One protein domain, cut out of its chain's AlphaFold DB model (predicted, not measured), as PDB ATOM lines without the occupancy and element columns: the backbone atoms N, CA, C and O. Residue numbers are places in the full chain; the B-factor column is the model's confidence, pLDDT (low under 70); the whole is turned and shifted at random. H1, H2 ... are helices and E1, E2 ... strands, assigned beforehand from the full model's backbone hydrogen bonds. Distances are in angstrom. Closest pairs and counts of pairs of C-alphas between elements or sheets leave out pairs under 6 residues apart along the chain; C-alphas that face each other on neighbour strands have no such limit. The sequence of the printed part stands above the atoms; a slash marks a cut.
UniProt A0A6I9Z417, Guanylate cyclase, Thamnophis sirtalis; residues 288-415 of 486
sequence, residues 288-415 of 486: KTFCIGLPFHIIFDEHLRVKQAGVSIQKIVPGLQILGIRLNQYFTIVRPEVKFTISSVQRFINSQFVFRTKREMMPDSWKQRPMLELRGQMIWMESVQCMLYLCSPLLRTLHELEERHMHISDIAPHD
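This is residues 288 to 415 of the 486 residues of the protein "Guanylate cyclase" of Thamnophis sirtalis (UniProt A0A6I9Z417). A single strongly twisted sheet of six strands is curled into a trough, and the short helices H2, H3 and H4 follow one another from its edge strand E2 toward its other edge strand E3. H5 sits by E5 and H1 by the ends of E1 and E2, while the long axis runs from the turn between E5 and E6 at one end to H6, off the sheet, at the other. The printed part has 128 residues, with six named helices and six named strands in the order H1 E1 E2 H2 H3 H4 E3 H5 E4 E5 E6 H6. The sheet order is E2, E1, E6, E5, E4, E3, antiparallel throughout, and the class is mixed, helices and strands. The whole is compact, with a radius of gyration of the C-alphas of 14.0 A and spans of 39 by 31 by 27 A.

H1 is residues 288 to 293, beginning at C-alpha 288 at (9.717, 31.584, -37.364). E1 is residues 297 to 301, 13.8 A long, and E2 is residues 306 to 309. H2 is residues 311 to 316, 9.2 A long, H3 residues 318 to 321, and H4 residues 327 to 330, followed directly by E3, residues 331 to 335, 11.9 A. H5 is residues 342 to 347, and E4 is residues 353 to 357, 13.2 A. E5, residues 373 to 381, is the longest strand, 23.8 A from C-alpha 373 at (-12.295, 36.588, -28.070), and bends by 51 degrees at residue 376. E6 is residues 386 to 393, 21.9 A. H6 is residues 398 to 403, ending at C-alpha 403 at (-8.603, 42.430, -17.198).

In the sheet, E2 and E3 are the edge strands. E1 and E2 form a hairpin at 169 degrees, with N 299 and O 308 at 2.8 A. E1 and E6 are antiparallel at 155 degrees, with N 298 and O 389 at 2.9 A. E4, E5 and E6 form a meander, each strand the antiparallel neighbour of the one before; E5 and E6 are a hairpin, with N 379 and O 388 at 2.8 A, and E4 and E5 are a hairpin, with N 355 and O 374 at 2.8 A. E4 and E3 are antiparallel at 142 degrees, with N 334 and O 354 at 2.8 A. H2 is on the sheet at a height of 8.4 A, over none of the strands, but only just: 2 of its 6 C-alphas fall on E1. H2 and H3 touch only at the corner by their link, and only just, with 3 pairs of C-alphas within 8 A; the closest C-alphas are those of Gln 314 and Leu 320, 5.3 A apart. H4 stands at the sheet's level, 1.2 A in height; its closest C-alphas to E2 are those of Leu 327 and Val 306, 6.3 A, and to E4 those of Tyr 330 and Thr 357, 5.7 A. H5 only grazes the sheet, with residues 342 to 346; the closest C-alphas of H5 and E5 are those of Gln 346 and Trp 380, 7.2 A. H1 and H3 also only graze it, with residues 290 to 292 and 319 to 321. H6 is not on the sheet and is apart from the other five helices. In H1, H2, H5 and H6 every O i to N i+4 pair is within hydrogen-bond range; H3 and H4 are too short for such a pair.

The two C-alphas farthest apart are those of Ser 383 and His 399, 41.7 A. The printed part has no cut. The link from E4 to E5, 15 residues, is long. Residues 404 to 415 hold no named element. The mean pLDDT of the printed part is 90.1, and no printed residue is under 70.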
ATOM      1  N   LYS A 288       9.551  30.959 -38.679       94.00
ATOM      2  CA  LYS A 288       9.717  31.584 -37.364       94.00
ATOM      3  C   LYS A 288       9.409  33.078 -37.444       94.00
ATOM      4  O   LYS A 288       8.638  33.576 -36.623       94.00
ATOM      5  N   THR A 289       9.949  33.769 -38.445       94.62
ATOM      6  CA  THR A 289       9.654  35.184 -38.702       94.62
ATOM      7  C   THR A 289       8.175  35.395 -39.009       94.62
ATOM      8  O   THR A 289       7.585  36.332 -38.475       94.62
ATOM      9  N   PHE A 290       7.533  34.497 -39.764       94.62
ATOM     10  CA  PHE A 290       6.087  34.562 -40.006       94.62
ATOM     11  C   PHE A 290       5.277  34.480 -38.703       94.62
ATOM     12  O   PHE A 290       4.403  35.314 -38.463       94.62
ATOM     13  N   CYS A 291       5.590  33.524 -37.821       94.56
ATOM     14  CA  CYS A 291       4.857  33.352 -36.565       94.56
ATOM     15  C   CYS A 291       5.056  34.486 -35.552       94.56
ATOM     16  O   CYS A 291       4.181  34.709 -34.709       94.56
ATOM     17  N   ILE A 292       6.194  35.179 -35.621       93.31
ATOM     18  CA  ILE A 292       6.472  36.379 -34.824       93.31
ATOM     19  C   ILE A 292       5.780  37.600 -35.437       93.31
ATOM     20  O   ILE A 292       5.184  38.388 -34.708       93.31
ATOM     21  N   GLY A 293       5.842  37.747 -36.764       92.81
ATOM     22  CA  GLY A 293       5.232  38.857 -37.491       92.81
ATOM     23  C   GLY A 293       3.714  38.872 -37.356       92.81
ATOM     24  O   GLY A 293       3.138  39.926 -37.118       92.81
ATOM     25  N   LEU A 294       3.071  37.705 -37.424       94.56
ATOM     26  CA  LEU A 294       1.630  37.544 -37.244       94.56
ATOM     27  C   LEU A 294       1.359  36.793 -35.928       94.56
ATOM     28  O   LEU A 294       1.164  35.579 -35.930       94.56
ATOM     29  N   PRO A 295       1.350  37.472 -34.769       94.50
ATOM     30  CA  PRO A 295       1.280  36.821 -33.458       94.50
ATOM     31  C   PRO A 295      -0.047  36.097 -33.179       94.50
ATOM     32  O   PRO A 295      -0.089  35.188 -32.342       94.50
ATOM     33  N   PHE A 296      -1.115  36.480 -33.879       95.88
ATOM     34  CA  PHE A 296      -2.462  35.930 -33.753       95.88
ATOM     35  C   PHE A 296      -2.925  35.334 -35.091       95.88
ATOM     36  O   PHE A 296      -3.768  35.874 -35.800       95.88
ATOM     37  N   HIS A 297      -2.377  34.178 -35.447       96.62
ATOM     38  CA  HIS A 297      -2.883  33.385 -36.567       96.62
ATOM     39  C   HIS A 297      -2.998  31.913 -36.174       96.62
ATOM     40  O   HIS A 297      -2.318  31.458 -35.249       96.62
ATOM     41  N   ILE A 298      -3.850  31.168 -36.875       96.31
ATOM     42  CA  ILE A 298      -3.998  29.718 -36.717       96.31
ATOM     43  C   ILE A 298      -4.153  29.094 -38.102       96.31
ATOM     44  O   ILE A 298      -5.024  29.507 -38.859       96.31
ATOM     45  N   ILE A 299      -3.350  28.082 -38.421       96.00
ATOM     46  CA  ILE A 299      -3.521  27.250 -39.618       96.00
ATOM     47  C   ILE A 299      -3.976  25.869 -39.174       96.00
ATOM     48  O   ILE A 299      -3.339  25.255 -38.313       96.00
ATOM     49  N   PHE A 300      -5.063  25.369 -39.755       95.31
ATOM     50  CA  PHE A 300      -5.617  24.057 -39.433       95.31
ATOM     51  C   PHE A 300      -6.131  23.323 -40.672       95.31
ATOM     52  O   PHE A 300      -6.524  23.948 -41.652       95.31
ATOM     53  N   ASP A 301      -6.103  21.992 -40.622       93.81
ATOM     54  CA  ASP A 301      -6.532  21.125 -41.726       93.81
ATOM     55  C   ASP A 301      -8.050  20.864 -41.746       93.81
ATOM     56  O   ASP A 301      -8.806  21.350 -40.896       93.81
ATOM     57  N   GLU A 302      -8.490  20.051 -42.710       92.38
ATOM     58  CA  GLU A 302      -9.886  19.633 -42.896       92.38
ATOM     59  C   GLU A 302     -10.537  19.019 -41.642       92.38
ATOM     60  O   GLU A 302     -11.746  19.120 -41.419       92.38
ATOM     61  N   HIS A 303      -9.730  18.396 -40.782       92.38
ATOM     62  CA  HIS A 303     -10.167  17.765 -39.539       92.38
ATOM     63  C   HIS A 303     -10.048  18.693 -38.325       92.38
ATOM     64  O   HIS A 303     -10.129  18.231 -37.180       92.38
ATOM     65  N   LEU A 304      -9.866  19.997 -38.563       92.81
ATOM     66  CA  LEU A 304      -9.652  21.031 -37.553       92.81
ATOM     67  C   LEU A 304      -8.396  20.794 -36.711       92.81
ATOM     68  O   LEU A 304      -8.346  21.239 -35.561       92.81
ATOM     69  N   ARG A 305      -7.390  20.082 -37.233       94.12
ATOM     70  CA  ARG A 305      -6.125  19.889 -36.520       94.12
ATOM     71  C   ARG A 305      -5.199  21.054 -36.804       94.12
ATOM     72  O   ARG A 305      -4.892  21.345 -37.958       94.12
ATOM     73  N   VAL A 306      -4.729  21.695 -35.743       95.12
ATOM     74  CA  VAL A 306      -3.818  22.836 -35.841       95.12
ATOM     75  C   VAL A 306      -2.448  22.364 -36.335       95.12
ATOM     76  O   VAL A 306      -1.850  21.447 -35.767       95.12
ATOM     77  N   LYS A 307      -1.968  22.994 -37.408       93.62
ATOM     78  CA  LYS A 307      -0.644  22.789 -38.015       93.62
ATOM     79  C   LYS A 307       0.342  23.875 -37.598       93.62
ATOM     80  O   LYS A 307       1.511  23.586 -37.386       93.62
ATOM     81  N   GLN A 308      -0.140  25.111 -37.482       94.00
ATOM     82  CA  GLN A 308       0.669  26.284 -37.171       94.00
ATOM     83  C   GLN A 308      -0.152  27.269 -36.338       94.00
ATOM     84  O   GLN A 308      -1.362  27.391 -36.534       94.00
ATOM     85  N   ALA A 309       0.500  27.982 -35.425       95.88
ATOM     86  CA  ALA A 309      -0.119  29.045 -34.646       95.88
ATOM     87  C   ALA A 309       0.875  30.188 -34.404       95.88
ATOM     88  O   ALA A 309       2.085  29.971 -34.348       95.88
ATOM     89  N   GLY A 310       0.369  31.403 -34.210       95.12
ATOM     90  CA  GLY A 310       1.186  32.566 -33.859       95.12
ATOM     91  C   GLY A 310       1.778  32.491 -32.452       95.12
ATOM     92  O   GLY A 310       1.321  31.728 -31.600       95.12
ATOM     93  N   VAL A 311       2.819  33.282 -32.190       93.75
ATOM     94  CA  VAL A 311       3.542  33.214 -30.909       93.75
ATOM     95  C   VAL A 311       2.688  33.715 -29.738       93.75
ATOM     96  O   VAL A 311       2.638  33.059 -28.699       93.75
ATOM     97  N   SER A 312       1.989  34.848 -29.876       93.31
ATOM     98  CA  SER A 312       1.199  35.410 -28.765       93.31
ATOM     99  C   SER A 312      -0.018  34.554 -28.428       93.31
ATOM    100  O   SER A 312      -0.310  34.344 -27.251       93.31
ATOM    101  N   ILE A 313      -0.696  33.988 -29.432       93.12
ATOM    102  CA  ILE A 313      -1.841  33.107 -29.172       93.12
ATOM    103  C   ILE A 313      -1.424  31.827 -28.429       93.12
ATOM    104  O   ILE A 313      -2.142  31.381 -27.536       93.12
ATOM    105  N   GLN A 314      -0.235  31.283 -28.717       92.69
ATOM    106  CA  GLN A 314       0.325  30.130 -28.002       92.69
ATOM    107  C   GLN A 314       0.683  30.435 -26.541       92.69
ATOM    108  O   GLN A 314       0.609  29.539 -25.701       92.69
ATOM    109  N   LYS A 315       1.065  31.678 -26.212       89.94
ATOM    110  CA  LYS A 315       1.290  32.093 -24.813       89.94
ATOM    111  C   LYS A 315      -0.011  32.080 -24.011       89.94
ATOM    112  O   LYS A 315      -0.011  31.702 -22.844       89.94
ATOM    113  N   ILE A 316      -1.109  32.506 -24.638       88.56
ATOM    114  CA  ILE A 316      -2.413  32.640 -23.978       88.56
ATOM    115  C   ILE A 316      -3.150  31.299 -23.909       88.56
ATOM    116  O   ILE A 316      -3.775  30.991 -22.894       88.56
ATOM    117  N   VAL A 317      -3.072  30.495 -24.972       89.56
ATOM    118  CA  VAL A 317      -3.713  29.179 -25.079       89.56
ATOM    119  C   VAL A 317      -2.621  28.113 -25.229       89.56
ATOM    120  O   VAL A 317      -2.279  27.746 -26.357       89.56
ATOM    121  N   PRO A 318      -2.083  27.572 -24.114       83.69
ATOM    122  CA  PRO A 318      -0.957  26.634 -24.145       83.69
ATOM    123  C   PRO A 318      -1.220  25.372 -24.969       83.69
ATOM    124  O   PRO A 318      -0.295  24.795 -25.529       83.69
ATOM    125  N   GLY A 319      -2.486  24.963 -25.111       85.69
ATOM    126  CA  GLY A 319      -2.861  23.828 -25.955       85.69
ATOM    127  C   GLY A 319      -2.406  23.954 -27.410       85.69
ATOM    128  O   GLY A 319      -2.093  22.945 -28.031       85.69
ATOM    129  N   LEU A 320      -2.295  25.180 -27.939       89.00
ATOM    130  CA  LEU A 320      -1.830  25.432 -29.309       89.00
ATOM    131  C   LEU A 320      -0.328  25.187 -29.509       89.00
ATOM    132  O   LEU A 320       0.126  25.197 -30.649       89.00
ATOM    133  N   GLN A 321       0.439  24.962 -28.437       87.56
ATOM    134  CA  GLN A 321       1.848  24.562 -28.530       87.56
ATOM    135  C   GLN A 321       2.002  23.096 -28.964       87.56
ATOM    136  O   GLN A 321       3.058  22.698 -29.453       87.56
ATOM    137  N   ILE A 322       0.955  22.281 -28.794       87.56
ATOM    138  CA  ILE A 322       0.959  20.865 -29.154       87.56
ATOM    139  C   ILE A 322       0.498  20.723 -30.610       87.56
ATOM    140  O   ILE A 322      -0.606  21.126 -30.976       87.56
ATOM    141  N   LEU A 323       1.331  20.113 -31.453       81.00
ATOM    142  CA  LEU A 323       1.002  19.886 -32.861       81.00
ATOM    143  C   LEU A 323      -0.167  18.901 -33.013       81.00
ATOM    144  O   LEU A 323      -0.208  17.853 -32.372       81.00
ATOM    145  N   GLY A 324      -1.106  19.216 -33.909       82.94
ATOM    146  CA  GLY A 324      -2.211  18.324 -34.265       82.94
ATOM    147  C   GLY A 324      -3.405  18.332 -33.305       82.94
ATOM    148  O   GLY A 324      -4.314  17.513 -33.481       82.94
ATOM    149  N   ILE A 325      -3.446  19.243 -32.326       91.62
ATOM    150  CA  ILE A 325      -4.622  19.411 -31.464       91.62
ATOM    151  C   ILE A 325      -5.850  19.836 -32.265       91.62
ATOM    152  O   ILE A 325      -5.748  20.528 -33.280       91.62
ATOM    153  N   ARG A 326      -7.035  19.448 -31.788       92.56
ATOM    154  CA  ARG A 326      -8.289  19.827 -32.440       92.56
ATOM    155  C   ARG A 326      -8.732  21.214 -31.990       92.56
ATOM    156  O   ARG A 326      -8.996  21.447 -30.811       92.56
ATOM    157  N   LEU A 327      -8.888  22.123 -32.942       92.12
ATOM    158  CA  LEU A 327      -9.224  23.523 -32.691       92.12
ATOM    159  C   LEU A 327     -10.576  23.693 -31.978       92.12
ATOM    160  O   LEU A 327     -10.717  24.519 -31.074       92.12
ATOM    161  N   ASN A 328     -11.554  22.852 -32.321       91.50
ATOM    162  CA  ASN A 328     -12.894  22.848 -31.727       91.50
ATOM    163  C   ASN A 328     -12.927  22.454 -30.238       91.50
ATOM    164  O   ASN A 328     -13.956  22.633 -29.583       91.50
ATOM    165  N   GLN A 329     -11.841  21.902 -29.692       90.81
ATOM    166  CA  GLN A 329     -11.726  21.622 -28.265       90.81
ATOM    167  C   GLN A 329     -11.492  22.913 -27.482       90.81
ATOM    168  O   GLN A 329     -12.154  23.121 -26.469       90.81
ATOM    169  N   TYR A 330     -10.644  23.806 -27.997       91.88
ATOM    170  CA  TYR A 330     -10.246  25.046 -27.328       91.88
ATOM    171  C   TYR A 330     -11.142  26.236 -27.667       91.88
ATOM    172  O   TYR A 330     -11.347  27.099 -26.817       91.88
ATOM    173  N   PHE A 331     -11.707  26.276 -28.876       94.19
ATOM    174  CA  PHE A 331     -12.481  27.418 -29.354       94.19
ATOM    175  C   PHE A 331     -13.928  27.061 -29.682       94.19
ATOM    176  O   PHE A 331     -14.273  25.937 -30.048       94.19
ATOM    177  N   THR A 332     -14.783  28.069 -29.560       93.25
ATOM    178  CA  THR A 332     -16.166  28.070 -30.038       93.25
ATOM    179  C   THR A 332     -16.365  29.248 -30.974       93.25
ATOM    180  O   THR A 332     -15.866  30.339 -30.699       93.25
ATOM    181  N   ILE A 333     -17.099  29.037 -32.063       91.38
ATOM    182  CA  ILE A 333     -17.473  30.123 -32.967       91.38
ATOM    183  C   ILE A 333     -18.641  30.883 -32.332       91.38
ATOM    184  O   ILE A 333     -19.684  30.298 -32.027       91.38
ATOM    185  N   VAL A 334     -18.433  32.173 -32.076       87.81
ATOM    186  CA  VAL A 334     -19.461  33.093 -31.571       87.81
ATOM    187  C   VAL A 334     -20.186  33.754 -32.734       87.81
ATOM    188  O   VAL A 334     -21.407  33.864 -32.702       87.81
ATOM    189  N   ARG A 335     -19.437  34.180 -33.758       84.44
ATOM    190  CA  ARG A 335     -19.967  34.780 -34.988       84.44
ATOM    191  C   ARG A 335     -19.176  34.279 -36.203       84.44
ATOM    192  O   ARG A 335     -17.965  34.124 -36.053       84.44
ATOM    193  N   PRO A 336     -19.822  34.059 -37.358       79.44
ATOM    194  CA  PRO A 336     -21.256  33.778 -37.491       79.44
ATOM    195  C   PRO A 336     -21.648  32.529 -36.675       79.44
ATOM    196  O   PRO A 336     -20.801  31.717 -36.310       79.44
ATOM    197  N   GLU A 337     -22.925  32.379 -36.322       79.38
ATOM    198  CA  GLU A 337     -23.407  31.279 -35.470       79.38
ATOM    199  C   GLU A 337     -23.503  29.936 -36.220       79.38
ATOM    200  O   GLU A 337     -24.576  29.357 -36.378       79.38
ATOM    201  N   VAL A 338     -22.363  29.420 -36.671       82.31
ATOM    202  CA  VAL A 338     -22.274  28.236 -37.532       82.31
ATOM    203  C   VAL A 338     -21.703  27.024 -36.799       82.31
ATOM    204  O   VAL A 338     -21.112  27.130 -35.716       82.31
ATOM    205  N   LYS A 339     -21.894  25.829 -37.372       85.19
ATOM    206  CA  LYS A 339     -21.222  24.621 -36.878       85.19
ATOM    207  C   LYS A 339     -19.729  24.747 -37.178       85.19
ATOM    208  O   LYS A 339     -19.336  25.220 -38.238       85.19
ATOM    209  N   PHE A 340     -18.886  24.308 -36.246       86.75
ATOM    210  CA  PHE A 340     -17.437  24.350 -36.438       86.75
ATOM    211  C   PHE A 340     -17.009  23.176 -37.331       86.75
ATOM    212  O   PHE A 340     -16.529  22.162 -36.835       86.75
ATOM    213  N   THR A 341     -17.242  23.294 -38.639       88.75
ATOM    214  CA  THR A 341     -16.803  22.363 -39.691       88.75
ATOM    215  C   THR A 341     -16.243  23.157 -40.868       88.75
ATOM    216  O   THR A 341     -16.669  24.284 -41.106       88.75
ATOM    217  N   ILE A 342     -15.299  22.586 -41.617       89.31
ATOM    218  CA  ILE A 342     -14.622  23.298 -42.714       89.31
ATOM    219  C   ILE A 342     -15.599  23.691 -43.817       89.31
ATOM    220  O   ILE A 342     -15.616  24.852 -44.207       89.31
ATOM    221  N   SER A 343     -16.496  22.786 -44.213       87.06
ATOM    222  CA  SER A 343     -17.539  23.075 -45.205       87.06
ATOM    223  C   SER A 343     -18.439  24.238 -44.774       87.06
ATOM    224  O   SER A 343     -18.790  25.094 -45.579       87.06
ATOM    225  N   SER A 344     -18.778  24.311 -43.480       85.81
ATOM    226  CA  SER A 344     -19.585  25.413 -42.953       85.81
ATOM    227  C   SER A 344     -18.796  26.720 -42.897       85.81
ATOM    228  O   SER A 344     -19.368  27.770 -43.157       85.81
ATOM    229  N   VAL A 345     -17.499  26.679 -42.585       87.69
ATOM    230  CA  VAL A 345     -16.637  27.871 -42.574       87.69
ATOM    231  C   VAL A 345     -16.404  28.401 -43.994       87.69
ATOM    232  O   VAL A 345     -16.501  29.605 -44.198       87.69
ATOM    233  N   GLN A 346     -16.171  27.528 -44.981       86.94
ATOM    234  CA  GLN A 346     -16.002  27.906 -46.393       86.94
ATOM    235  C   GLN A 346     -17.244  28.593 -46.973       86.94
ATOM    236  O   GLN A 346     -17.126  29.527 -47.762       86.94
ATOM    237  N   ARG A 347     -18.441  28.169 -46.554       83.12
ATOM    238  CA  ARG A 347     -19.709  28.785 -46.972       83.12
ATOM    239  C   ARG A 347     -19.797  30.265 -46.581       83.12
ATOM    240  O   ARG A 347     -20.270  31.068 -47.373       83.12
ATOM    241  N   PHE A 348     -19.293  30.613 -45.398       82.12
ATOM    242  CA  PHE A 348     -19.299  31.975 -44.850       82.12
ATOM    243  C   PHE A 348     -17.907  32.611 -44.857       82.12
ATOM    244  O   PHE A 348     -17.596  33.403 -43.973       82.12
ATOM    245  N   ILE A 349     -17.048  32.260 -45.818       86.25
ATOM    246  CA  ILE A 349     -15.640  32.682 -45.829       86.25
ATOM    247  C   ILE A 349     -15.460  34.212 -45.808       86.25
ATOM    248  O   ILE A 349     -14.557  34.706 -45.137       86.25
ATOM    249  N   ASN A 350     -16.375  34.949 -46.448       82.94
ATOM    250  CA  ASN A 350     -16.380  36.417 -46.499       82.94
ATOM    251  C   ASN A 350     -16.879  37.066 -45.199       82.94
ATOM    252  O   ASN A 350     -16.622  38.242 -44.932       82.94
ATOM    253  N   SER A 351     -17.589  36.306 -44.364       84.62
ATOM    254  CA  SER A 351     -18.067  36.789 -43.078       84.62
ATOM    255  C   SER A 351     -16.931  36.872 -42.066       84.62
ATOM    256  O   SER A 351     -15.980  36.089 -42.054       84.62
ATOM    257  N   GLN A 352     -17.057  37.808 -41.134       85.31
ATOM    258  CA  GLN A 352     -16.067  37.960 -40.086       85.31
ATOM    259  C   GLN A 352     -16.280  36.961 -38.948       85.31
ATOM    260  O   GLN A 352     -17.315  36.965 -38.273       85.31
ATOM    261  N   PHE A 353     -15.258  36.149 -38.682       91.00
ATOM    262  CA  PHE A 353     -15.308  35.144 -37.632       91.00
ATOM    263  C   PHE A 353     -14.878  35.724 -36.288       91.00
ATOM    264  O   PHE A 353     -13.942  36.520 -36.187       91.00
ATOM    265  N   VAL A 354     -15.575  35.310 -35.231       93.00
ATOM    266  CA  VAL A 354     -15.200  35.580 -33.846       93.00
ATOM    267  C   VAL A 354     -15.129  34.268 -33.091       93.00
ATOM    268  O   VAL A 354     -16.141  33.595 -32.884       93.00
ATOM    269  N   PHE A 355     -13.925  33.911 -32.670       95.00
ATOM    270  CA  PHE A 355     -13.644  32.729 -31.870       95.00
ATOM    271  C   PHE A 355     -13.541  33.105 -30.406       95.00
ATOM    272  O   PHE A 355     -12.875  34.072 -30.061       95.00
ATOM    273  N   ARG A 356     -14.149  32.307 -29.535       94.12
ATOM    274  CA  ARG A 356     -14.044  32.460 -28.084       94.12
ATOM    275  C   ARG A 356     -13.468  31.208 -27.457       94.12
ATOM    276  O   ARG A 356     -13.931  30.103 -27.757       94.12
ATOM    277  N   THR A 357     -12.497  31.385 -26.567       93.06
ATOM    278  CA  THR A 357     -11.879  30.287 -25.814       93.06
ATOM    279  C   THR A 357     -12.878  29.620 -24.866       93.06
ATOM    280  O   THR A 357     -13.697  30.291 -24.232       93.06
ATOM    281  N   LYS A 358     -12.809  28.293 -24.730       91.00
ATOM    282  CA  LYS A 358     -13.605  27.539 -23.753       91.00
ATOM    283  C   LYS A 358     -12.945  27.575 -22.382       91.00
ATOM    284  O   LYS A 358     -11.796  27.173 -22.244       91.00
ATOM    285  N   ARG A 359     -13.710  27.959 -21.355       88.19
ATOM    286  CA  ARG A 359     -13.221  28.073 -19.968       88.19
ATOM    287  C   ARG A 359     -12.609  26.772 -19.433       88.19
ATOM    288  O   ARG A 359     -11.652  26.830 -18.675       88.19
ATOM    289  N   GLU A 360     -13.140  25.623 -19.846       86.44
ATOM    290  CA  GLU A 360     -12.693  24.287 -19.416       86.44
ATOM    291  C   GLU A 360     -11.265  23.949 -19.858       86.44
ATOM    292  O   GLU A 360     -10.564  23.232 -19.154       86.44
ATOM    293  N   MET A 361     -10.834  24.481 -21.005       86.69
ATOM    294  CA  MET A 361      -9.532  24.177 -21.610       86.69
ATOM    295  C   MET A 361      -8.473  25.246 -21.317       86.69
ATOM    296  O   MET A 361      -7.357  25.167 -21.832       86.69
ATOM    297  N   MET A 362      -8.821  26.261 -20.523       85.75
ATOM    298  CA  MET A 362      -7.920  27.347 -20.147       85.75
ATOM    299  C   MET A 362      -7.266  27.074 -18.783       85.75
ATOM    300  O   MET A 362      -7.888  26.438 -17.928       85.75
ATOM    301  N   PRO A 363      -6.043  27.584 -18.540       82.50
ATOM    302  CA  PRO A 363      -5.386  27.488 -17.237       82.50
ATOM    303  C   PRO A 363      -6.229  28.085 -16.100       82.50
ATOM    304  O   PRO A 363      -7.044  28.981 -16.327       82.50
ATOM    305  N   ASP A 364      -5.989  27.655 -14.857       82.12
ATOM    306  CA  ASP A 364      -6.750  28.119 -13.684       82.12
ATOM    307  C   ASP A 364      -6.734  29.645 -13.510       82.12
ATOM    308  O   ASP A 364      -7.746  30.236 -13.132       82.12
ATOM    309  N   SER A 365      -5.635  30.304 -13.891       79.44
ATOM    310  CA  SER A 365      -5.504  31.768 -13.890       79.44
ATOM    311  C   SER A 365      -6.536  32.479 -14.773       79.44
ATOM    312  O   SER A 365      -6.927  33.607 -14.480       79.44
ATOM    313  N   TRP A 366      -7.029  31.824 -15.827       80.81
ATOM    314  CA  TRP A 366      -8.059  32.345 -16.729       80.81
ATOM    315  C   TRP A 366      -9.483  32.015 -16.279       80.81
ATOM    316  O   TRP A 366     -10.434  32.621 -16.776       80.81
ATOM    317  N   LYS A 367      -9.678  31.102 -15.317       77.06
ATOM    318  CA  LYS A 367     -11.025  30.719 -14.861       77.06
ATOM    319  C   LYS A 367     -11.782  31.866 -14.197       77.06
ATOM    320  O   LYS A 367     -13.008  31.847 -14.249       77.06
ATOM    321  N   GLN A 368     -11.090  32.858 -13.641       81.12
ATOM    322  CA  GLN A 368     -11.700  34.056 -13.047       81.12
ATOM    323  C   GLN A 368     -11.749  35.258 -14.006       81.12
ATOM    324  O   GLN A 368     -12.394  36.254 -13.701       81.12
ATOM    325  N   ARG A 369     -11.115  35.161 -15.182       85.06
ATOM    326  CA  ARG A 369     -11.000  36.259 -16.150       85.06
ATOM    327  C   ARG A 369     -12.079  36.183 -17.240       85.06
ATOM    328  O   ARG A 369     -12.666  35.107 -17.466       85.06
ATOM    329  N   PRO A 370     -12.337  37.297 -17.951       87.25
ATOM    330  CA  PRO A 370     -13.056  37.270 -19.217       87.25
ATOM    331  C   PRO A 370     -12.348  36.354 -20.222       87.25
ATOM    332  O   PRO A 370     -11.121  36.315 -20.295       87.25
ATOM    333  N   MET A 371     -13.122  35.594 -21.001       90.44
ATOM    334  CA  MET A 371     -12.552  34.726 -22.035       90.44
ATOM    335  C   MET A 371     -11.958  35.550 -23.176       90.44
ATOM    336  O   MET A 371     -12.433  36.648 -23.484       90.44
ATOM    337  N   LEU A 372     -10.918  35.002 -23.802       91.00
ATOM    338  CA  LEU A 372     -10.320  35.603 -24.980       91.00
ATOM    339  C   LEU A 372     -11.279  35.433 -26.157       91.00
ATOM    340  O   LEU A 372     -11.708  34.319 -26.475       91.00
ATOM    341  N   GLU A 373     -11.586  36.551 -26.802       94.19
ATOM    342  CA  GLU A 373     -12.295  36.588 -28.070       94.19
ATOM    343  C   GLU A 373     -11.320  37.059 -29.146       94.19
ATOM    344  O   GLU A 373     -10.630  38.059 -28.974       94.19
ATOM    345  N   LEU A 374     -11.234  36.315 -30.239       95.06
ATOM    346  CA  LEU A 374     -10.385  36.603 -31.385       95.06
ATOM    347  C   LEU A 374     -11.297  36.910 -32.555       95.06
ATOM    348  O   LEU A 374     -12.131  36.073 -32.893       95.06
ATOM    349  N   ARG A 375     -11.140  38.079 -33.167       93.31
ATOM    350  CA  ARG A 375     -11.882  38.522 -34.348       93.31
ATOM    351  C   ARG A 375     -10.961  38.449 -35.559       93.31
ATOM    352  O   ARG A 375      -9.868  38.998 -35.512       93.31
ATOM    353  N   GLY A 376     -11.393  37.802 -36.634       92.31
ATOM    354  CA  GLY A 376     -10.534  37.571 -37.791       92.31
ATOM    355  C   GLY A 376     -11.272  37.124 -39.041       92.31
ATOM    356  O   GLY A 376     -12.496  36.985 -39.045       92.31
ATOM    357  N   GLN A 377     -10.504  36.894 -40.098       91.88
ATOM    358  CA  GLN A 377     -10.980  36.374 -41.375       91.88
ATOM    359  C   GLN A 377     -10.390  34.993 -41.648       91.88
ATOM    360  O   GLN A 377      -9.306  34.648 -41.168       91.88
ATOM    361  N   MET A 378     -11.149  34.205 -42.403       92.56
ATOM    362  CA  MET A 378     -10.781  32.863 -42.833       92.56
ATOM    363  C   MET A 378     -10.317  32.912 -44.281       92.56
ATOM    364  O   MET A 378     -10.968  33.530 -45.114       92.56
ATOM    365  N   ILE A 379      -9.211  32.242 -44.577       92.81
ATOM    366  CA  ILE A 379      -8.674  32.118 -45.929       92.81
ATOM    367  C   ILE A 379      -8.452  30.638 -46.202       92.81
ATOM    368  O   ILE A 379      -7.684  29.970 -45.505       92.81
ATOM    369  N   TRP A 380      -9.133  30.124 -47.222       93.06
ATOM    370  CA  TRP A 380      -8.957  28.751 -47.669       93.06
ATOM    371  C   TRP A 380      -7.757  28.658 -48.609       93.06
ATOM    372  O   TRP A 380      -7.712  29.329 -49.636       93.06
ATOM    373  N   MET A 381      -6.782  27.822 -48.256       92.69
ATOM    374  CA  MET A 381      -5.593  27.582 -49.069       92.69
ATOM    375  C   MET A 381      -5.725  26.235 -49.776       92.69
ATOM    376  O   MET A 381      -5.411  25.190 -49.205       92.69
ATOM    377  N   GLU A 382      -6.172  26.269 -51.030       88.75
ATOM    378  CA  GLU A 382      -6.473  25.069 -51.818       88.75
ATOM    379  C   GLU A 382      -5.245  24.169 -52.030       88.75
ATOM    380  O   GLU A 382      -5.330  22.956 -51.854       88.75
ATOM    381  N   SER A 383      -4.062  24.737 -52.283       88.06
ATOM    382  CA  SER A 383      -2.840  23.956 -52.536       88.06
ATOM    383  C   SER A 383      -2.412  23.058 -51.369       88.06
ATOM    384  O   SER A 383      -1.724  22.065 -51.578       88.06
ATOM    385  N   VAL A 384      -2.785  23.418 -50.136       91.19
ATOM    386  CA  VAL A 384      -2.414  22.692 -48.907       91.19
ATOM    387  C   VAL A 384      -3.623  22.137 -48.152       91.19
ATOM    388  O   VAL A 384      -3.442  21.533 -47.096       91.19
ATOM    389  N   GLN A 385      -4.842  22.351 -48.666       93.81
ATOM    390  CA  GLN A 385      -6.110  21.945 -48.041       93.81
ATOM    391  C   GLN A 385      -6.186  22.355 -46.557       93.81
ATOM    392  O   GLN A 385      -6.559  21.581 -45.672       93.81
ATOM    393  N   CYS A 386      -5.756  23.586 -46.269       95.00
ATOM    394  CA  CYS A 386      -5.747  24.145 -44.921       95.00
ATOM    395  C   CYS A 386      -6.488  25.478 -44.884       95.00
ATOM    396  O   CYS A 386      -6.451  26.269 -45.826       95.00
ATOM    397  N   MET A 387      -7.105  25.753 -43.741       95.44
ATOM    398  CA  MET A 387      -7.709  27.037 -43.434       95.44
ATOM    399  C   MET A 387      -6.725  27.880 -42.625       95.44
ATOM    400  O   MET A 387      -6.216  27.436 -41.593       95.44
ATOM    401  N   LEU A 388      -6.474  29.099 -43.087       96.12
ATOM    402  CA  LEU A 388      -5.745  30.126 -42.358       96.12
ATOM    403  C   LEU A 388      -6.753  31.063 -41.691       96.12
ATOM    404  O   LEU A 388      -7.543  31.720 -42.360       96.12
ATOM    405  N   TYR A 389      -6.694  31.152 -40.367       96.50
ATOM    406  CA  TYR A 389      -7.398  32.158 -39.588       96.50
ATOM    407  C   TYR A 389      -6.425  33.270 -39.203       96.50
ATOM    408  O   TYR A 389      -5.567  33.068 -38.339       96.50
ATOM    409  N   LEU A 390      -6.550  34.430 -39.849       95.31
ATOM    410  CA  LEU A 390      -5.836  35.653 -39.481       95.31
ATOM    411  C   LEU A 390      -6.732  36.474 -38.568       95.31
ATOM    412  O   LEU A 390      -7.838  36.850 -38.958       95.31
ATOM    413  N   CYS A 391      -6.282  36.723 -37.342       95.12
ATOM    414  CA  CYS A 391      -7.135  37.317 -36.327       95.12
ATOM    415  C   CYS A 391      -6.388  38.273 -35.409       95.12
ATOM    416  O   CYS A 391      -5.166  38.277 -35.340       95.12
ATOM    417  N   SER A 392      -7.166  39.042 -34.666       94.44
ATOM    418  CA  SER A 392      -6.700  39.964 -33.642       94.44
ATOM    419  C   SER A 392      -7.584  39.809 -32.406       94.44
ATOM    420  O   SER A 392      -8.764  39.452 -32.522       94.44
ATOM    421  N   PRO A 393      -7.054  40.039 -31.198       93.94
ATOM    422  CA  PRO A 393      -7.857  39.998 -29.985       93.94
ATOM    423  C   PRO A 393      -8.941  41.080 -30.029       93.94
ATOM    424  O   PRO A 393      -8.672  42.244 -30.306       93.94
ATOM    425  N   LEU A 394     -10.188  40.701 -29.762       91.31
ATOM    426  CA  LEU A 394     -11.319  41.621 -29.749       91.31
ATOM    427  C   LEU A 394     -11.294  42.445 -28.457       91.31
ATOM    428  O   LEU A 394     -11.885  42.053 -27.451       91.31
ATOM    429  N   LEU A 395     -10.593  43.577 -28.505       89.62
ATOM    430  CA  LEU A 395     -10.389  44.503 -27.391       89.62
ATOM    431  C   LEU A 395     -10.697  45.932 -27.842       89.62
ATOM    432  O   LEU A 395     -10.346  46.317 -28.958       89.62
ATOM    433  N   ARG A 396     -11.353  46.723 -26.987       85.25
ATOM    434  CA  ARG A 396     -11.696  48.127 -27.296       85.25
ATOM    435  C   ARG A 396     -11.061  49.153 -26.370       85.25
ATOM    436  O   ARG A 396     -11.006  50.331 -26.721       85.25
ATOM    437  N   THR A 397     -10.637  48.740 -25.183       88.19
ATOM    438  CA  THR A 397     -10.131  49.638 -24.141       88.19
ATOM    439  C   THR A 397      -8.865  49.069 -23.514       88.19
ATOM    440  O   THR A 397      -8.623  47.862 -23.565       88.19
ATOM    441  N   LEU A 398      -8.059  49.940 -22.901       90.31
ATOM    442  CA  LEU A 398      -6.905  49.503 -22.109       90.31
ATOM    443  C   LEU A 398      -7.340  48.688 -20.887       90.31
ATOM    444  O   LEU A 398      -6.681  47.716 -20.536       90.31
ATOM    445  N   HIS A 399      -8.497  49.010 -20.309       90.38
ATOM    446  CA  HIS A 399      -9.048  48.261 -19.185       90.38
ATOM    447  C   HIS A 399      -9.351  46.799 -19.552       90.38
ATOM    448  O   HIS A 399      -8.946  45.880 -18.850       90.38
ATOM    449  N   GLU A 400      -9.972  46.564 -20.711       90.75
ATOM    450  CA  GLU A 400     -10.236  45.215 -21.232       90.75
ATOM    451  C   GLU A 400      -8.956  44.390 -21.476       90.75
ATOM    452  O   GLU A 400      -8.993  43.153 -21.447       90.75
ATOM    453  N   LEU A 401      -7.844  45.069 -21.768       91.06
ATOM    454  CA  LEU A 401      -6.526  44.473 -21.971       91.06
ATOM    455  C   LEU A 401      -5.895  44.083 -20.620       91.06
ATOM    456  O   LEU A 401      -5.405  42.959 -20.483       91.06
ATOM    457  N   GLU A 402      -6.017  44.942 -19.604       90.62
ATOM    458  CA  GLU A 402      -5.607  44.671 -18.216       90.62
ATOM    459  C   GLU A 402      -6.402  43.521 -17.579       90.62
ATOM    460  O   GLU A 402      -5.803  42.605 -17.015       90.62
ATOM    461  N   GLU A 403      -7.733  43.498 -17.727       90.88
ATOM    462  CA  GLU A 403      -8.603  42.430 -17.198       90.88
ATOM    463  C   GLU A 403      -8.215  41.035 -17.717       90.88
ATOM    464  O   GLU A 403      -8.344  40.019 -17.024       90.88
ATOM    465  N   ARG A 404      -7.732  40.974 -18.962       89.00
ATOM    466  CA  ARG A 404      -7.260  39.740 -19.603       89.00
ATOM    467  C   ARG A 404      -5.767  39.490 -19.378       89.00
ATOM    468  O   ARG A 404      -5.262  38.461 -19.823       89.00
ATOM    469  N   HIS A 405      -5.079  40.377 -18.654       88.38
ATOM    470  CA  HIS A 405      -3.628  40.383 -18.440       88.38
ATOM    471  C   HIS A 405      -2.832  40.228 -19.739       88.38
ATOM    472  O   HIS A 405      -1.850  39.486 -19.812       88.38
ATOM    473  N   MET A 406      -3.295  40.908 -20.779       90.12
ATOM    474  CA  MET A 406      -2.572  41.036 -22.031       90.12
ATOM    475  C   MET A 406      -1.780  42.337 -22.026       90.12
ATOM    476  O   MET A 406      -2.123  43.275 -21.312       90.12
ATOM    477  N   HIS A 407      -0.736  42.406 -22.845       90.75
ATOM    478  CA  HIS A 407       0.046  43.623 -23.017       90.75
ATOM    479  C   HIS A 407      -0.097  44.141 -24.446       90.75
ATOM    480  O   HIS A 407      -0.326  43.381 -25.386       90.75
ATOM    481  N   ILE A 408       0.111  45.444 -24.636       90.31
ATOM    482  CA  ILE A 408       0.158  46.046 -25.978       90.31
ATOM    483  C   ILE A 408       1.276  45.413 -26.825       90.31
ATOM    484  O   ILE A 408       1.150  45.318 -28.042       90.31
ATOM    485  N   SER A 409       2.352  44.934 -26.189       90.44
ATOM    486  CA  SER A 409       3.453  44.221 -26.846       90.44
ATOM    487  C   SER A 409       3.060  42.857 -27.418       90.44
ATOM    488  O   SER A 409       3.766  42.358 -28.292       90.44
ATOM    489  N   ASP A 410       1.958  42.255 -26.961       90.69
ATOM    490  CA  ASP A 410       1.470  40.990 -27.511       90.69
ATOM    491  C   ASP A 410       0.760  41.186 -28.862       90.69
ATOM    492  O   ASP A 410       0.640  40.223 -29.625       90.69
ATOM    493  N   ILE A 411       0.318  42.416 -29.163       91.38
ATOM    494  CA  ILE A 411      -0.351  42.821 -30.406       91.38
ATOM    495  C   ILE A 411       0.688  43.380 -31.387       91.38
ATOM    496  O   ILE A 411       1.528  44.214 -31.028       91.38
ATOM    497  N   ALA A 412       0.631  42.935 -32.645       90.94
ATOM    498  CA  ALA A 412       1.581  43.374 -33.662       90.94
ATOM    499  C   ALA A 412       1.505  44.898 -33.892       90.94
ATOM    500  O   ALA A 412       0.415  45.467 -33.861       90.94
ATOM    501  N   PRO A 413       2.631  45.583 -34.173       88.56
ATOM    502  CA  PRO A 413       2.625  47.024 -34.433       88.56
ATOM    503  C   PRO A 413       1.792  47.454 -35.647       88.56
ATOM    504  O   PRO A 413       1.302  48.570 -35.663       88.56
ATOM    505  N   HIS A 414       1.650  46.591 -36.656       89.50
ATOM    506  CA  HIS A 414       0.858  46.861 -37.863       89.50
ATOM    507  C   HIS A 414      -0.616  46.452 -37.721       89.50
ATOM    508  O   HIS A 414      -1.389  46.598 -38.664       89.50
ATOM    509  N   ASP A 415      -1.000  45.880 -36.579       90.38
ATOM    510  CA  ASP A 415      -2.383  45.513 -36.308       90.38
ATOM    511  C   ASP A 415      -3.166  46.752 -35.862       90.38
ATOM    512  O   ASP A 415      -2.869  47.358 -34.830       90.38
TER     513      ASP A 415